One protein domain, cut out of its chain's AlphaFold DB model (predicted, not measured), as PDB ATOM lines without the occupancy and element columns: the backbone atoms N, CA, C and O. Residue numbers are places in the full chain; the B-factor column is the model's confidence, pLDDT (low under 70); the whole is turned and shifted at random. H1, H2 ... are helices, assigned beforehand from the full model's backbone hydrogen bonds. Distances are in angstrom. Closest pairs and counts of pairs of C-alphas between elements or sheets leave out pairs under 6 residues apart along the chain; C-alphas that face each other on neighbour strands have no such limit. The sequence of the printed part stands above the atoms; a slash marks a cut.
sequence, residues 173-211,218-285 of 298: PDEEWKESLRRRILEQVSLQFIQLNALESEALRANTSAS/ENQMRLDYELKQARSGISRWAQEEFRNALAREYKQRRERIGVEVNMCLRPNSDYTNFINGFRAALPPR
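AT A GLANCE: This is residues 173 to 211 and 218 to 285 of the 298 residues of an uncharacterized protein of Psilocybe cyanescens (UniProt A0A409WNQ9). Two long helices, H1 and H2, run side by side in opposite directions, and a short third helix, H3, lies beside the pair, reached by a long loop. The three make a loose up-and-down bundle, each helix running against the one before it. The printed part has 107 residues, is all helix in the order H1, H2, H3, and is a rod spanning 67 by 23 by 22 A, with a radius of gyration of the C-alphas of 18.7 A.

IN THESE COORDINATES: H1, residues 175 to 209, begins at C-alpha 175 (339.189, 368.277, 280.085) and is 50.9 A long. H2, residues 218 to 257, is 58.5 A long. H3, residues 270 to 281, ends at C-alpha 281 (342.670, 350.476, 285.976).

HOW THE PARTS SIT: H1 and H2 touch, H2 with residues 227 to 246 alone; their closest C-alphas, of Ile 185 and Ala 238, are 6.6 A apart, at a shallow tilt of 17 degrees, opposite ways. H3 is close to H1 but not clearly touching, C-alphas of Leu 186 and Phe 278 being closest at 7.4 A. H2 and H3 are near each other. Every O i to N i+4 pair is within hydrogen-bond range in H1, H2 and H3.

THE WHOLE: Residues 212 to 217 are not printed; C-alphas 211 and 218 are 13.5 A apart across this cut. The link from H2 to H3 is long. Residues 254 to 262, of which 254 to 257 belong to H2, stand free. Confidence is under 70 at residues 210 to 211, 258 to 279 and 281 to 285.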
ATOM      1  N   PRO A 173     335.997 369.962 273.929       72.00
ATOM      2  CA  PRO A 173     335.364 369.733 275.212       72.00
ATOM      3  C   PRO A 173     336.391 369.949 276.317       72.00
ATOM      4  O   PRO A 173     337.550 369.556 276.189       72.00
ATOM      5  N   ASP A 174     335.949 370.591 277.390       82.19
ATOM      6  CA  ASP A 174     336.763 370.815 278.572       82.19
ATOM      7  C   ASP A 174     337.290 369.478 279.101       82.19
ATOM      8  O   ASP A 174     336.591 368.459 279.097       82.19
ATOM      9  N   GLU A 175     338.542 369.480 279.554       80.88
ATOM     10  CA  GLU A 175     339.189 368.277 280.085       80.88
ATOM     11  C   GLU A 175     338.413 367.677 281.264       80.88
ATOM     12  O   GLU A 175     338.415 366.462 281.444       80.88
ATOM     13  N   GLU A 176     337.685 368.494 282.028       79.06
ATOM     14  CA  GLU A 176     336.843 368.024 283.129       79.06
ATOM     15  C   GLU A 176     335.670 367.167 282.631       79.06
ATOM     16  O   GLU A 176     335.453 366.059 283.136       79.06
ATOM     17  N   TRP A 177     334.964 367.601 281.582       84.19
ATOM     18  CA  TRP A 177     333.958 366.776 280.914       84.19
ATOM     19  C   TRP A 177     334.559 365.503 280.309       84.19
ATOM     20  O   TRP A 177     333.999 364.416 280.493       84.19
ATOM     21  N   LYS A 178     335.716 365.602 279.633       81.88
ATOM     22  CA  LYS A 178     336.399 364.423 279.067       81.88
ATOM     23  C   LYS A 178     336.727 363.414 280.168       81.88
ATOM     24  O   LYS A 178     336.483 362.221 279.997       81.88
ATOM     25  N   GLU A 179     337.232 363.877 281.307       80.44
ATOM     26  CA  GLU A 179     337.593 363.032 282.443       80.44
ATOM     27  C   GLU A 179     336.362 362.423 283.129       80.44
ATOM     28  O   GLU A 179     336.360 361.240 283.473       80.44
ATOM     29  N   SER A 180     335.272 363.183 283.254       81.06
ATOM     30  CA  SER A 180     333.985 362.676 283.741       81.06
ATOM     31  C   SER A 180     333.441 361.552 282.849       81.06
ATOM     32  O   SER A 180     333.058 360.480 283.335       81.06
ATOM     33  N   LEU A 181     333.497 361.734 281.525       82.12
ATOM     34  CA  LEU A 181     333.124 360.700 280.562       82.12
ATOM     35  C   LEU A 181     334.033 359.467 280.675       82.12
ATOM     36  O   LEU A 181     333.530 358.339 280.682       82.12
ATOM     37  N   ARG A 182     335.355 359.660 280.807       82.38
ATOM     38  CA  ARG A 182     336.311 358.561 281.025       82.38
ATOM     39  C   ARG A 182     335.944 357.757 282.270       82.38
ATOM     40  O   ARG A 182     335.862 356.534 282.171       82.38
ATOM     41  N   ARG A 183     335.657 358.410 283.406       81.25
ATOM     42  CA  ARG A 183     335.245 357.725 284.648       81.25
ATOM     43  C   ARG A 183     333.987 356.892 284.457       81.25
ATOM     44  O   ARG A 183     333.978 355.723 284.827       81.25
ATOM     45  N   ARG A 184     332.952 357.452 283.829       82.62
ATOM     46  CA  ARG A 184     331.680 356.749 283.611       82.62
ATOM     47  C   ARG A 184     331.834 355.519 282.710       82.62
ATOM     48  O   ARG A 184     331.225 354.483 282.965       82.62
ATOM     49  N   ILE A 185     332.662 355.608 281.668       78.81
ATOM     50  CA  ILE A 185     332.960 354.456 280.804       78.81
ATOM     51  C   ILE A 185     333.791 353.417 281.557       78.81
ATOM     52  O   ILE A 185     333.492 352.229 281.475       78.81
ATOM     53  N   LEU A 186     334.799 353.843 282.325       80.06
ATOM     54  CA  LEU A 186     335.590 352.941 283.166       80.06
ATOM     55  C   LEU A 186     334.718 352.202 284.186       80.06
ATOM     56  O   LEU A 186     334.891 350.999 284.368       80.06
ATOM     57  N   GLU A 187     333.744 352.883 284.787       82.75
ATOM     58  CA  GLU A 187     332.781 352.281 285.705       82.75
ATOM     59  C   GLU A 187     331.973 351.176 285.006       82.75
ATOM     60  O   GLU A 187     331.968 350.031 285.464       82.75
ATOM     61  N   GLN A 188     331.386 351.458 283.837       81.25
ATOM     62  CA  GLN A 188     330.640 350.453 283.068       81.25
ATOM     63  C   GLN A 188     331.507 349.264 282.643       81.25
ATOM     64  O   GLN A 188     331.067 348.113 282.702       81.25
ATOM     65  N   VAL A 189     332.750 349.521 282.238       79.06
ATOM     66  CA  VAL A 189     333.680 348.454 281.867       79.06
ATOM     67  C   VAL A 189     334.055 347.604 283.075       79.06
ATOM     68  O   VAL A 189     334.105 346.380 282.960       79.06
ATOM     69  N   SER A 190     334.272 348.212 284.241       78.88
ATOM     70  CA  SER A 190     334.585 347.462 285.458       78.88
ATOM     71  C   SER A 190     333.451 346.498 285.829       78.88
ATOM     72  O   SER A 190     333.715 345.326 286.097       78.88
ATOM     73  N   LEU A 191     332.190 346.932 285.712       81.12
ATOM     74  CA  LEU A 191     331.012 346.087 285.924       81.12
ATOM     75  C   LEU A 191     330.959 344.906 284.942       81.12
ATOM     76  O   LEU A 191     330.741 343.769 285.360       81.12
ATOM     77  N   GLN A 192     331.228 345.146 283.656       81.38
ATOM     78  CA  GLN A 192     331.294 344.087 282.639       81.38
ATOM     79  C   GLN A 192     332.412 343.073 282.934       81.38
ATOM     80  O   GLN A 192     332.221 341.866 282.782       81.38
ATOM     81  N   PHE A 193     333.576 343.533 283.404       78.56
ATOM     82  CA  PHE A 193     334.673 342.646 283.804       78.56
ATOM     83  C   PHE A 193     334.340 341.819 285.047       78.56
ATOM     84  O   PHE A 193     334.697 340.642 285.097       78.56
ATOM     85  N   ILE A 194     333.648 342.399 286.031       80.50
ATOM     86  CA  ILE A 194     333.179 341.672 287.219       80.50
ATOM     87  C   ILE A 194     332.229 340.545 286.800       80.50
ATOM     88  O   ILE A 194     332.422 339.403 287.215       80.50
ATOM     89  N   GLN A 195     331.261 340.838 285.926       81.56
ATOM     90  CA  GLN A 195     330.337 339.834 285.389       81.56
ATOM     91  C   GLN A 195     331.075 338.725 284.632       81.56
ATOM     92  O   GLN A 195     330.812 337.544 284.850       81.56
ATOM     93  N   LEU A 196     332.050 339.082 283.793       82.25
ATOM     94  CA  LEU A 196     332.830 338.098 283.045       82.25
ATOM     95  C   LEU A 196     333.671 337.198 283.963       82.25
ATOM     96  O   LEU A 196     333.753 335.994 283.733       82.25
ATOM     97  N   ASN A 197     334.271 337.755 285.017       81.38
ATOM     98  CA  ASN A 197     335.044 336.977 285.990       81.38
ATOM     99  C   ASN A 197     334.148 336.054 286.837       81.38
ATOM    100  O   ASN A 197     334.584 334.970 287.235       81.38
ATOM    101  N   ALA A 198     332.900 336.456 287.103       82.50
ATOM    102  CA  ALA A 198     331.915 335.591 287.748       82.50
ATOM    103  C   ALA A 198     331.585 334.379 286.857       82.50
ATOM    104  O   ALA A 198     331.689 333.244 287.319       82.50
ATOM    105  N   LEU A 199     331.321 334.607 285.564       83.12
ATOM    106  CA  LEU A 199     331.083 333.538 284.585       83.12
ATOM    107  C   LEU A 199     332.301 332.614 284.412       83.12
ATOM    108  O   LEU A 199     332.146 331.396 284.351       83.12
ATOM    109  N   GLU A 200     333.519 333.166 284.385       85.75
ATOM    110  CA  GLU A 200     334.766 332.381 284.360       85.75
ATOM    111  C   GLU A 200     334.871 331.464 285.588       85.75
ATOM    112  O   GLU A 200     335.210 330.285 285.468       85.75
ATOM    113  N   SER A 201     334.528 331.984 286.768       85.12
ATOM    114  CA  SER A 201     334.558 331.222 288.020       85.12
ATOM    115  C   SER A 201     333.516 330.098 288.041       85.12
ATOM    116  O   SER A 201     333.807 329.000 288.519       85.12
ATOM    117  N   GLU A 202     332.315 330.341 287.515       87.62
ATOM    118  CA  GLU A 202     331.263 329.326 287.382       87.62
ATOM    119  C   GLU A 202     331.646 328.228 286.382       87.62
ATOM    120  O   GLU A 202     331.510 327.043 286.692       87.62
ATOM    121  N   ALA A 203     332.205 328.601 285.228       81.12
ATOM    122  CA  ALA A 203     332.671 327.652 284.219       81.12
ATOM    123  C   ALA A 203     333.809 326.757 284.741       81.12
ATOM    124  O   ALA A 203     333.807 325.544 284.515       81.12
ATOM    125  N   LEU A 204     334.753 327.325 285.503       81.94
ATOM    126  CA  LEU A 204     335.817 326.560 286.162       81.94
ATOM    127  C   LEU A 204     335.257 325.549 287.170       81.94
ATOM    128  O   LEU A 204     335.692 324.398 287.182       81.94
ATOM    129  N   ARG A 205     334.262 325.950 287.976       85.00
ATOM    130  CA  ARG A 205     333.587 325.045 288.922       85.00
ATOM    131  C   ARG A 205     332.875 323.902 288.197       85.00
ATOM    132  O   ARG A 205     333.039 322.748 288.588       85.00
ATOM    133  N   ALA A 206     332.154 324.200 287.118       82.94
ATOM    134  CA  ALA A 206     331.467 323.187 286.317       82.94
ATOM    135  C   ALA A 206     332.446 322.167 285.704       82.94
ATOM    136  O   ALA A 206     332.203 320.960 285.770       82.94
ATOM    137  N   ASN A 207     333.592 322.628 285.193       76.94
ATOM    138  CA  ASN A 207     334.624 321.752 284.634       76.94
ATOM    139  C   ASN A 207     335.281 320.849 285.688       76.94
ATOM    140  O   ASN A 207     335.577 319.694 285.393       76.94
ATOM    141  N   THR A 208     335.474 321.327 286.925       79.44
ATOM    142  CA  THR A 208     335.996 320.473 288.009       79.44
ATOM    143  C   THR A 208     335.036 319.355 288.420       79.44
ATOM    144  O   THR A 208     335.489 318.317 288.899       79.44
ATOM    145  N   SER A 209     333.728 319.525 288.209       79.62
ATOM    146  CA  SER A 209     332.719 318.517 288.558       79.62
ATOM    147  C   SER A 209     332.554 317.412 287.504       79.62
ATOM    148  O   SER A 209     332.052 316.340 287.830       79.62
ATOM    149  N   ALA A 210     332.989 317.626 286.259       69.56
ATOM    150  CA  ALA A 210     332.760 316.714 285.131       69.56
ATOM    151  C   ALA A 210     333.932 315.738 284.863       69.56
ATOM    152  O   ALA A 210     334.263 315.453 283.713       69.56
ATOM    153  N   SER A 211     334.597 315.241 285.915       50.94
ATOM    154  CA  SER A 211     335.888 314.540 285.835       50.94
ATOM    155  C   SER A 211     335.897 313.299 284.921       50.94
ATOM    156  O   SER A 211     335.508 312.201 285.321       50.94
ATOM    157  N   GLU A 218     340.946 320.247 275.948       83.06
ATOM    158  CA  GLU A 218     340.304 320.886 274.798       83.06
ATOM    159  C   GLU A 218     339.215 321.869 275.249       83.06
ATOM    160  O   GLU A 218     339.178 323.016 274.797       83.06
ATOM    161  N   ASN A 219     338.406 321.474 276.238       82.06
ATOM    162  CA  ASN A 219     337.392 322.345 276.836       82.06
ATOM    163  C   ASN A 219     338.013 323.556 277.547       82.06
ATOM    164  O   ASN A 219     337.487 324.664 277.434       82.06
ATOM    165  N   GLN A 220     339.154 323.383 278.225       82.50
ATOM    166  CA  GLN A 220     339.857 324.503 278.853       82.50
ATOM    167  C   GLN A 220     340.441 325.468 277.814       82.50
ATOM    168  O   GLN A 220     340.319 326.680 277.979       82.50
ATOM    169  N   MET A 221     341.049 324.962 276.734       84.75
ATOM    170  CA  MET A 221     341.561 325.822 275.660       84.75
ATOM    171  C   MET A 221     340.445 326.617 274.983       84.75
ATOM    172  O   MET A 221     340.619 327.807 274.709       84.75
ATOM    173  N   ARG A 222     339.291 325.986 274.745       88.31
ATOM    174  CA  ARG A 222     338.124 326.660 274.176       88.31
ATOM    175  C   ARG A 222     337.594 327.756 275.102       88.31
ATOM    176  O   ARG A 222     337.386 328.875 274.635       88.31
ATOM    177  N   LEU A 223     337.453 327.475 276.399       84.94
ATOM    178  CA  LEU A 223     337.016 328.462 277.391       84.94
ATOM    179  C   LEU A 223     337.995 329.646 277.484       84.94
ATOM    180  O   LEU A 223     337.577 330.802 277.450       84.94
ATOM    181  N   ASP A 224     339.304 329.373 277.531       84.00
ATOM    182  CA  ASP A 224     340.342 330.411 277.556       84.00
ATOM    183  C   ASP A 224     340.279 331.297 276.292       84.00
ATOM    184  O   ASP A 224     340.456 332.520 276.369       84.00
ATOM    185  N   TYR A 225     340.001 330.704 275.123       90.44
ATOM    186  CA  TYR A 225     339.824 331.434 273.866       90.44
ATOM    187  C   TYR A 225     338.567 332.316 273.874       90.44
ATOM    188  O   TYR A 225     338.652 333.497 273.527       90.44
ATOM    189  N   GLU A 226     337.427 331.782 274.314       88.38
ATOM    190  CA  GLU A 226     336.157 332.513 274.416       88.38
ATOM    191  C   GLU A 226     336.262 333.681 275.413       88.38
ATOM    192  O   GLU A 226     335.877 334.807 275.091       88.38
ATOM    193  N   LEU A 227     336.901 333.479 276.570       84.12
ATOM    194  CA  LEU A 227     337.164 334.544 277.545       84.12
ATOM    195  C   LEU A 227     338.094 335.625 276.987       84.12
ATOM    196  O   LEU A 227     337.875 336.821 277.202       84.12
ATOM    197  N   LYS A 228     339.137 335.234 276.246       86.62
ATOM    198  CA  LYS A 228     340.031 336.190 275.580       86.62
ATOM    199  C   LYS A 228     339.273 337.013 274.535       86.62
ATOM    200  O   LYS A 228     339.464 338.231 274.476       86.62
ATOM    201  N   GLN A 229     338.404 336.375 273.752       89.31
ATOM    202  CA  GLN A 229     337.531 337.058 272.800       89.31
ATOM    203  C   GLN A 229     336.587 338.036 273.508       89.31
ATOM    204  O   GLN A 229     336.564 339.210 273.132       89.31
ATOM    205  N   ALA A 230     335.905 337.610 274.573       84.69
ATOM    206  CA  ALA A 230     334.991 338.447 275.347       84.69
ATOM    207  C   ALA A 230     335.693 339.686 275.934       84.69
ATOM    208  O   ALA A 230     335.243 340.812 275.721       84.69
ATOM    209  N   ARG A 231     336.865 339.517 276.567       83.44
ATOM    210  CA  ARG A 231     337.678 340.636 277.090       83.44
ATOM    211  C   ARG A 231     338.093 341.620 275.991       83.44
ATOM    212  O   ARG A 231     338.073 342.837 276.196       83.44
ATOM    213  N   SER A 232     338.449 341.104 274.812       83.00
ATOM    214  CA  SER A 232     338.769 341.941 273.647       83.00
ATOM    215  C   SER A 232     337.548 342.699 273.113       83.00
ATOM    216  O   SER A 232     337.690 343.824 272.632       83.00
ATOM    217  N   GLY A 233     336.360 342.093 273.203       86.56
ATOM    218  CA  GLY A 233     335.086 342.689 272.814       86.56
ATOM    219  C   GLY A 233     334.716 343.855 273.721       86.56
ATOM    220  O   GLY A 233     334.482 344.947 273.217       86.56
ATOM    221  N   ILE A 234     334.783 343.661 275.043       80.00
ATOM    222  CA  ILE A 234     334.524 344.713 276.043       80.00
ATOM    223  C   ILE A 234     335.466 345.906 275.836       80.00
ATOM    224  O   ILE A 234     335.030 347.054 275.838       80.00
ATOM    225  N   SER A 235     336.754 345.646 275.593       78.69
ATOM    226  CA  SER A 235     337.738 346.714 275.360       78.69
ATOM    227  C   SER A 235     337.447 347.504 274.077       78.69
ATOM    228  O   SER A 235     337.529 348.730 274.082       78.69
ATOM    229  N   ARG A 236     337.081 346.821 272.980       84.94
ATOM    230  CA  ARG A 236     336.677 347.477 271.723       84.94
ATOM    231  C   ARG A 236     335.397 348.287 271.891       84.94
ATOM    232  O   ARG A 236     335.340 349.416 271.422       84.94
ATOM    233  N   TRP A 237     334.404 347.728 272.578       89.38
ATOM    234  CA  TRP A 237     333.155 348.421 272.878       89.38
ATOM    235  C   TRP A 237     333.407 349.704 273.678       89.38
ATOM    236  O   TRP A 237     332.918 350.758 273.292       89.38
ATOM    237  N   ALA A 238     334.245 349.650 274.717       74.56
ATOM    238  CA  ALA A 238     334.581 350.818 275.530       74.56
ATOM    239  C   ALA A 238     335.240 351.943 274.716       74.56
ATOM    240  O   ALA A 238     334.915 353.116 274.885       74.56
ATOM    241  N   GLN A 239     336.159 351.582 273.816       77.25
ATOM    242  CA  GLN A 239     336.811 352.538 272.917       77.25
ATOM    243  C   GLN A 239     335.812 353.180 271.953       77.25
ATOM    244  O   GLN A 239     335.837 354.395 271.755       77.25
ATOM    245  N   GLU A 240     334.937 352.369 271.361       84.56
ATOM    246  CA  GLU A 240     333.929 352.837 270.415       84.56
ATOM    247  C   GLU A 240     332.896 353.736 271.105       84.56
ATOM    248  O   GLU A 240     332.559 354.795 270.582       84.56
ATOM    249  N   GLU A 241     332.457 353.384 272.315       85.81
ATOM    250  CA  GLU A 241     331.521 354.198 273.091       85.81
ATOM    251  C   GLU A 241     332.144 355.537 273.500       85.81
ATOM    252  O   GLU A 241     331.492 356.571 273.367       85.81
ATOM    253  N   PHE A 242     333.419 355.558 273.910       78.06
ATOM    254  CA  PHE A 242     334.129 356.809 274.205       78.06
ATOM    255  C   PHE A 242     334.222 357.704 272.968       78.06
ATOM    256  O   PHE A 242     333.913 358.895 273.031       78.06
ATOM    257  N   ARG A 243     334.576 357.121 271.816       82.88
ATOM    258  CA  ARG A 243     334.635 357.837 270.538       82.88
ATOM    259  C   ARG A 243     333.270 358.401 270.138       82.88
ATOM    260  O   ARG A 243     333.180 359.562 269.746       82.88
ATOM    261  N   ASN A 244     332.210 357.606 270.267       84.56
ATOM    262  CA  ASN A 244     330.849 358.008 269.916       84.56
ATOM    263  C   ASN A 244     330.292 359.059 270.877       84.56
ATOM    264  O   ASN A 244     329.610 359.988 270.447       84.56
ATOM    265  N   ALA A 245     330.593 358.954 272.170       79.00
ATOM    266  CA  ALA A 245     330.222 359.954 273.160       79.00
ATOM    267  C   ALA A 245     330.918 361.296 272.900       79.00
ATOM    268  O   ALA A 245     330.234 362.317 272.872       79.00
ATOM    269  N   LEU A 246     332.222 361.289 272.602       80.06
ATOM    270  CA  LEU A 246     332.930 362.487 272.147       80.06
ATOM    271  C   LEU A 246     332.256 363.078 270.907       80.06
ATOM    272  O   LEU A 246     331.893 364.250 270.909       80.06
ATOM    273  N   ALA A 247     332.022 362.270 269.871       81.31
ATOM    274  CA  ALA A 247     331.395 362.736 268.636       81.31
ATOM    275  C   ALA A 247     330.006 363.364 268.867       81.31
ATOM    276  O   ALA A 247     329.690 364.387 268.256       81.31
ATOM    277  N   ARG A 248     329.186 362.791 269.762       85.81
ATOM    278  CA  ARG A 248     327.883 363.359 270.154       85.81
ATOM    279  C   ARG A 248     328.035 364.719 270.831       85.81
ATOM    280  O   ARG A 248     327.300 365.636 270.479       85.81
ATOM    281  N   GLU A 249     328.987 364.863 271.744       81.19
ATOM    282  CA  GLU A 249     329.214 366.125 272.455       81.19
ATOM    283  C   GLU A 249     329.731 367.220 271.522       81.19
ATOM    284  O   GLU A 249     329.201 368.330 271.514       81.19
ATOM    285  N   TYR A 250     330.703 366.893 270.666       78.19
ATOM    286  CA  TYR A 250     331.181 367.805 269.628       78.19
ATOM    287  C   TYR A 250     330.037 368.249 268.714       78.19
ATOM    288  O   TYR A 250     329.921 369.435 268.405       78.19
ATOM    289  N   LYS A 251     329.155 367.322 268.317       82.00
ATOM    290  CA  LYS A 251     327.972 367.644 267.513       82.00
ATOM    291  C   LYS A 251     327.019 368.589 268.256       82.00
ATOM    292  O   LYS A 251     326.614 369.592 267.680       82.00
ATOM    293  N   GLN A 252     326.707 368.322 269.525       80.88
ATOM    294  CA  GLN A 252     325.832 369.191 270.322       80.88
ATOM    295  C   GLN A 252     326.429 370.583 270.546       80.88
ATOM    296  O   GLN A 252     325.714 371.580 270.466       80.88
ATOM    297  N   ARG A 253     327.736 370.683 270.814       74.00
ATOM    298  CA  ARG A 253     328.420 371.979 270.947       74.00
ATOM    299  C   ARG A 253     328.412 372.744 269.629       74.00
ATOM    300  O   ARG A 253     328.104 373.931 269.626       74.00
ATOM    301  N   ARG A 254     328.652 372.057 268.510       72.12
ATOM    302  CA  ARG A 254     328.551 372.636 267.166       72.12
ATOM    303  C   ARG A 254     327.155 373.205 266.895       72.12
ATOM    304  O   ARG A 254     327.048 374.330 266.417       72.12
ATOM    305  N   GLU A 255     326.103 372.466 267.242       75.56
ATOM    306  CA  GLU A 255     324.711 372.921 267.111       75.56
ATOM    307  C   GLU A 255     324.414 374.151 267.987       75.56
ATOM    308  O   GLU A 255     323.714 375.053 267.537       75.56
ATOM    309  N   ARG A 256     324.989 374.247 269.196       72.81
ATOM    310  CA  ARG A 256     324.831 375.431 270.064       72.81
ATOM    311  C   ARG A 256     325.539 376.678 269.537       72.81
ATOM    312  O   ARG A 256     325.060 377.778 269.782       72.81
ATOM    313  N   ILE A 257     326.675 376.518 268.859       72.38
ATOM    314  CA  ILE A 257     327.500 377.640 268.377       72.38
ATOM    315  C   ILE A 257     327.053 378.100 266.973       72.38
ATOM    316  O   ILE A 257     327.407 379.189 266.536       72.38
ATOM    317  N   GLY A 258     326.239 377.307 266.265       65.75
ATOM    318  CA  GLY A 258     325.669 377.692 264.969       65.75
ATOM    319  C   GLY A 258     326.669 377.694 263.807       65.75
ATOM    320  O   GLY A 258     326.404 378.309 262.778       65.75
ATOM    321  N   VAL A 259     327.816 377.016 263.944       55.03
ATOM    322  CA  VAL A 259     328.872 376.997 262.916       55.03
ATOM    323  C   VAL A 259     328.940 375.629 262.236       55.03
ATOM    324  O   VAL A 259     329.155 374.591 262.869       55.03
ATOM    325  N   GLU A 260     328.803 375.599 260.911       45.19
ATOM    326  CA  GLU A 260     329.057 374.400 260.116       45.19
ATOM    327  C   GLU A 260     330.555 374.219 259.828       45.19
ATOM    328  O   GLU A 260     331.066 374.728 258.838       45.19
ATOM    329  N   VAL A 261     331.278 373.458 260.663       50.28
ATOM    330  CA  VAL A 261     332.653 373.024 260.340       50.28
ATOM    331  C   VAL A 261     332.708 371.517 260.105       50.28
ATOM    332  O   VAL A 261     332.357 370.721 260.978       50.28
ATOM    333  N   ASN A 262     333.180 371.109 258.925       44.00
ATOM    334  CA  ASN A 262     333.528 369.721 258.615       44.00
ATOM    335  C   ASN A 262     334.852 369.355 259.303       44.00
ATOM    336  O   ASN A 262     335.919 369.736 258.829       44.00
ATOM    337  N   MET A 263     334.795 368.606 260.408       49.59
ATOM    338  CA  MET A 263     335.991 368.050 261.049       49.59
ATOM    339  C   MET A 263     336.097 366.544 260.811       49.59
ATOM    340  O   MET A 263     335.255 365.759 261.246       49.59
ATOM    341  N   CYS A 264     337.188 366.136 260.166       44.12
ATOM    342  CA  CYS A 264     337.683 364.769 260.216       44.12
ATOM    343  C   CYS A 264     338.491 364.607 261.512       44.12
ATOM    344  O   CYS A 264     339.572 365.184 261.633       44.12
ATOM    345  N   LEU A 265     337.980 363.835 262.477       48.38
ATOM    346  CA  LEU A 265     338.706 363.488 263.703       48.38
ATOM    347  C   LEU A 265     340.014 362.769 263.330       48.38
ATOM    348  O   LEU A 265     339.998 361.599 262.942       48.38
ATOM    349  N   ARG A 266     341.156 363.462 263.423       47.03
ATOM    350  CA  ARG A 266     342.465 362.803 263.345       47.03
ATOM    351  C   ARG A 266     342.687 362.000 264.633       47.03
ATOM    352  O   ARG A 266     342.400 362.516 265.712       47.03
ATOM    353  N   PRO A 267     343.204 360.763 264.552       45.31
ATOM    354  CA  PRO A 267     343.516 359.967 265.733       45.31
ATOM    355  C   PRO A 267     344.706 360.614 266.455       45.31
ATOM    356  O   PRO A 267     345.840 360.483 266.006       45.31
ATOM    357  N   ASN A 268     344.437 361.370 267.523       54.34
ATOM    358  CA  ASN A 268     345.444 362.135 268.259       54.34
ATOM    359  C   ASN A 268     345.567 361.673 269.726       54.34
ATOM    360  O   ASN A 268     344.729 360.918 270.228       54.34
ATOM    361  N   SER A 269     346.654 362.117 270.363       55.31
ATOM    362  CA  SER A 269     347.232 361.774 271.684       55.31
ATOM    363  C   SER A 269     346.283 361.419 272.843       55.31
ATOM    364  O   SER A 269     346.641 360.589 273.687       55.31
ATOM    365  N   ASP A 270     345.075 361.975 272.886       58.75
ATOM    366  CA  ASP A 270     344.050 361.661 273.892       58.75
ATOM    367  C   ASP A 270     343.650 360.184 273.893       58.75
ATOM    368  O   ASP A 270     343.385 359.596 274.946       58.75
ATOM    369  N   TYR A 271     343.672 359.555 272.716       59.66
ATOM    370  CA  TYR A 271     343.412 358.130 272.569       59.66
ATOM    371  C   TYR A 271     344.475 357.288 273.288       59.66
ATOM    372  O   TYR A 271     344.151 356.372 274.041       59.66
ATOM    373  N   THR A 272     345.755 357.620 273.116       63.56
ATOM    374  CA  THR A 272     346.869 356.920 273.776       63.56
ATOM    375  C   THR A 272     346.835 357.072 275.296       63.56
ATOM    376  O   THR A 272     347.070 356.093 276.006       63.56
ATOM    377  N   ASN A 273     346.471 358.252 275.804       67.19
ATOM    378  CA  ASN A 273     346.344 358.491 277.244       67.19
ATOM    379  C   ASN A 273     345.197 357.675 277.855       67.19
ATOM    380  O   ASN A 273     345.384 357.041 278.896       67.19
ATOM    381  N   PHE A 274     344.055 357.587 277.165       65.50
ATOM    382  CA  PHE A 274     342.947 356.727 277.580       65.50
ATOM    383  C   PHE A 274     343.351 355.246 277.638       65.50
ATOM    384  O   PHE A 274     343.077 354.577 278.629       65.50
ATOM    385  N   ILE A 275     344.054 354.728 276.623       65.62
ATOM    386  CA  ILE A 275     344.498 353.322 276.593       65.62
ATOM    387  C   ILE A 275     345.456 353.001 277.747       65.62
ATOM    388  O   ILE A 275     345.367 351.925 278.348       65.62
ATOM    389  N   ASN A 276     346.363 353.925 278.067       69.44
ATOM    390  CA  ASN A 276     347.327 353.747 279.149       69.44
ATOM    391  C   ASN A 276     346.645 353.775 280.524       69.44
ATOM    392  O   ASN A 276     346.893 352.880 281.335       69.44
ATOM    393  N   GLY A 277     345.729 354.722 280.756       67.94
ATOM    394  CA  GLY A 277     344.920 354.768 281.979       67.94
ATOM    395  C   GLY A 277     344.014 353.542 282.127       67.94
ATOM    396  O   GLY A 277     343.953 352.929 283.189       67.94
ATOM    397  N   PHE A 278     343.393 353.103 281.030       64.25
ATOM    398  CA  PHE A 278     342.550 351.910 280.998       64.25
ATOM    399  C   PHE A 278     343.318 350.644 281.392       64.25
ATOM    400  O   PHE A 278     342.845 349.864 282.215       64.25
ATOM    401  N   ARG A 279     344.532 350.438 280.859       69.25
ATOM    402  CA  ARG A 279     345.375 349.293 281.250       69.25
ATOM    403  C   ARG A 279     345.755 349.315 282.728       69.25
ATOM    404  O   ARG A 279     345.854 348.240 283.312       69.25
ATOM    405  N   ALA A 280     345.972 350.495 283.305       70.38
ATOM    406  CA  ALA A 280     346.314 350.645 284.717       70.38
ATOM    407  C   ALA A 280     345.119 350.376 285.651       70.38
ATOM    408  O   ALA A 280     345.317 349.898 286.763       70.38
ATOM    409  N   ALA A 281     343.893 350.650 285.194       62.28
ATOM    410  CA  ALA A 281     342.670 350.476 285.976       62.28
ATOM    411  C   ALA A 281     342.114 349.037 285.975       62.28
ATOM    412  O   ALA A 281     341.254 348.709 286.793       62.28
ATOM    413  N   LEU A 282     342.570 348.165 285.067       60.16
ATOM    414  CA  LEU A 282     342.123 346.771 285.043       60.16
ATOM    415  C   LEU A 282     342.693 345.994 286.244       60.16
ATOM    416  O   LEU A 282     343.893 346.085 286.513       60.16
ATOM    417  N   PRO A 283     341.877 345.175 286.938       58.91
ATOM    418  CA  PRO A 283     342.356 344.379 288.059       58.91
ATOM    419  C   PRO A 283     343.485 343.437 287.610       58.91
ATOM    420  O   PRO A 283     343.431 342.885 286.500       58.91
ATOM    421  N   PRO A 284     344.514 343.226 288.454       64.12
ATOM    422  CA  PRO A 284     345.613 342.336 288.122       64.12
ATOM    423  C   PRO A 284     345.065 340.940 287.831       64.12
ATOM    424  O   PRO A 284     344.207 340.430 288.554       64.12
ATOM    425  N   ARG A 285     345.563 340.308 286.757       58.59
ATOM    426  CA  ARG A 285     345.170 338.933 286.431       58.59
ATOM    427  C   ARG A 285     345.412 338.044 287.654       58.59
ATOM    428  O   ARG A 285     346.503 338.139 288.231       58.59
TER     429      ARG A 285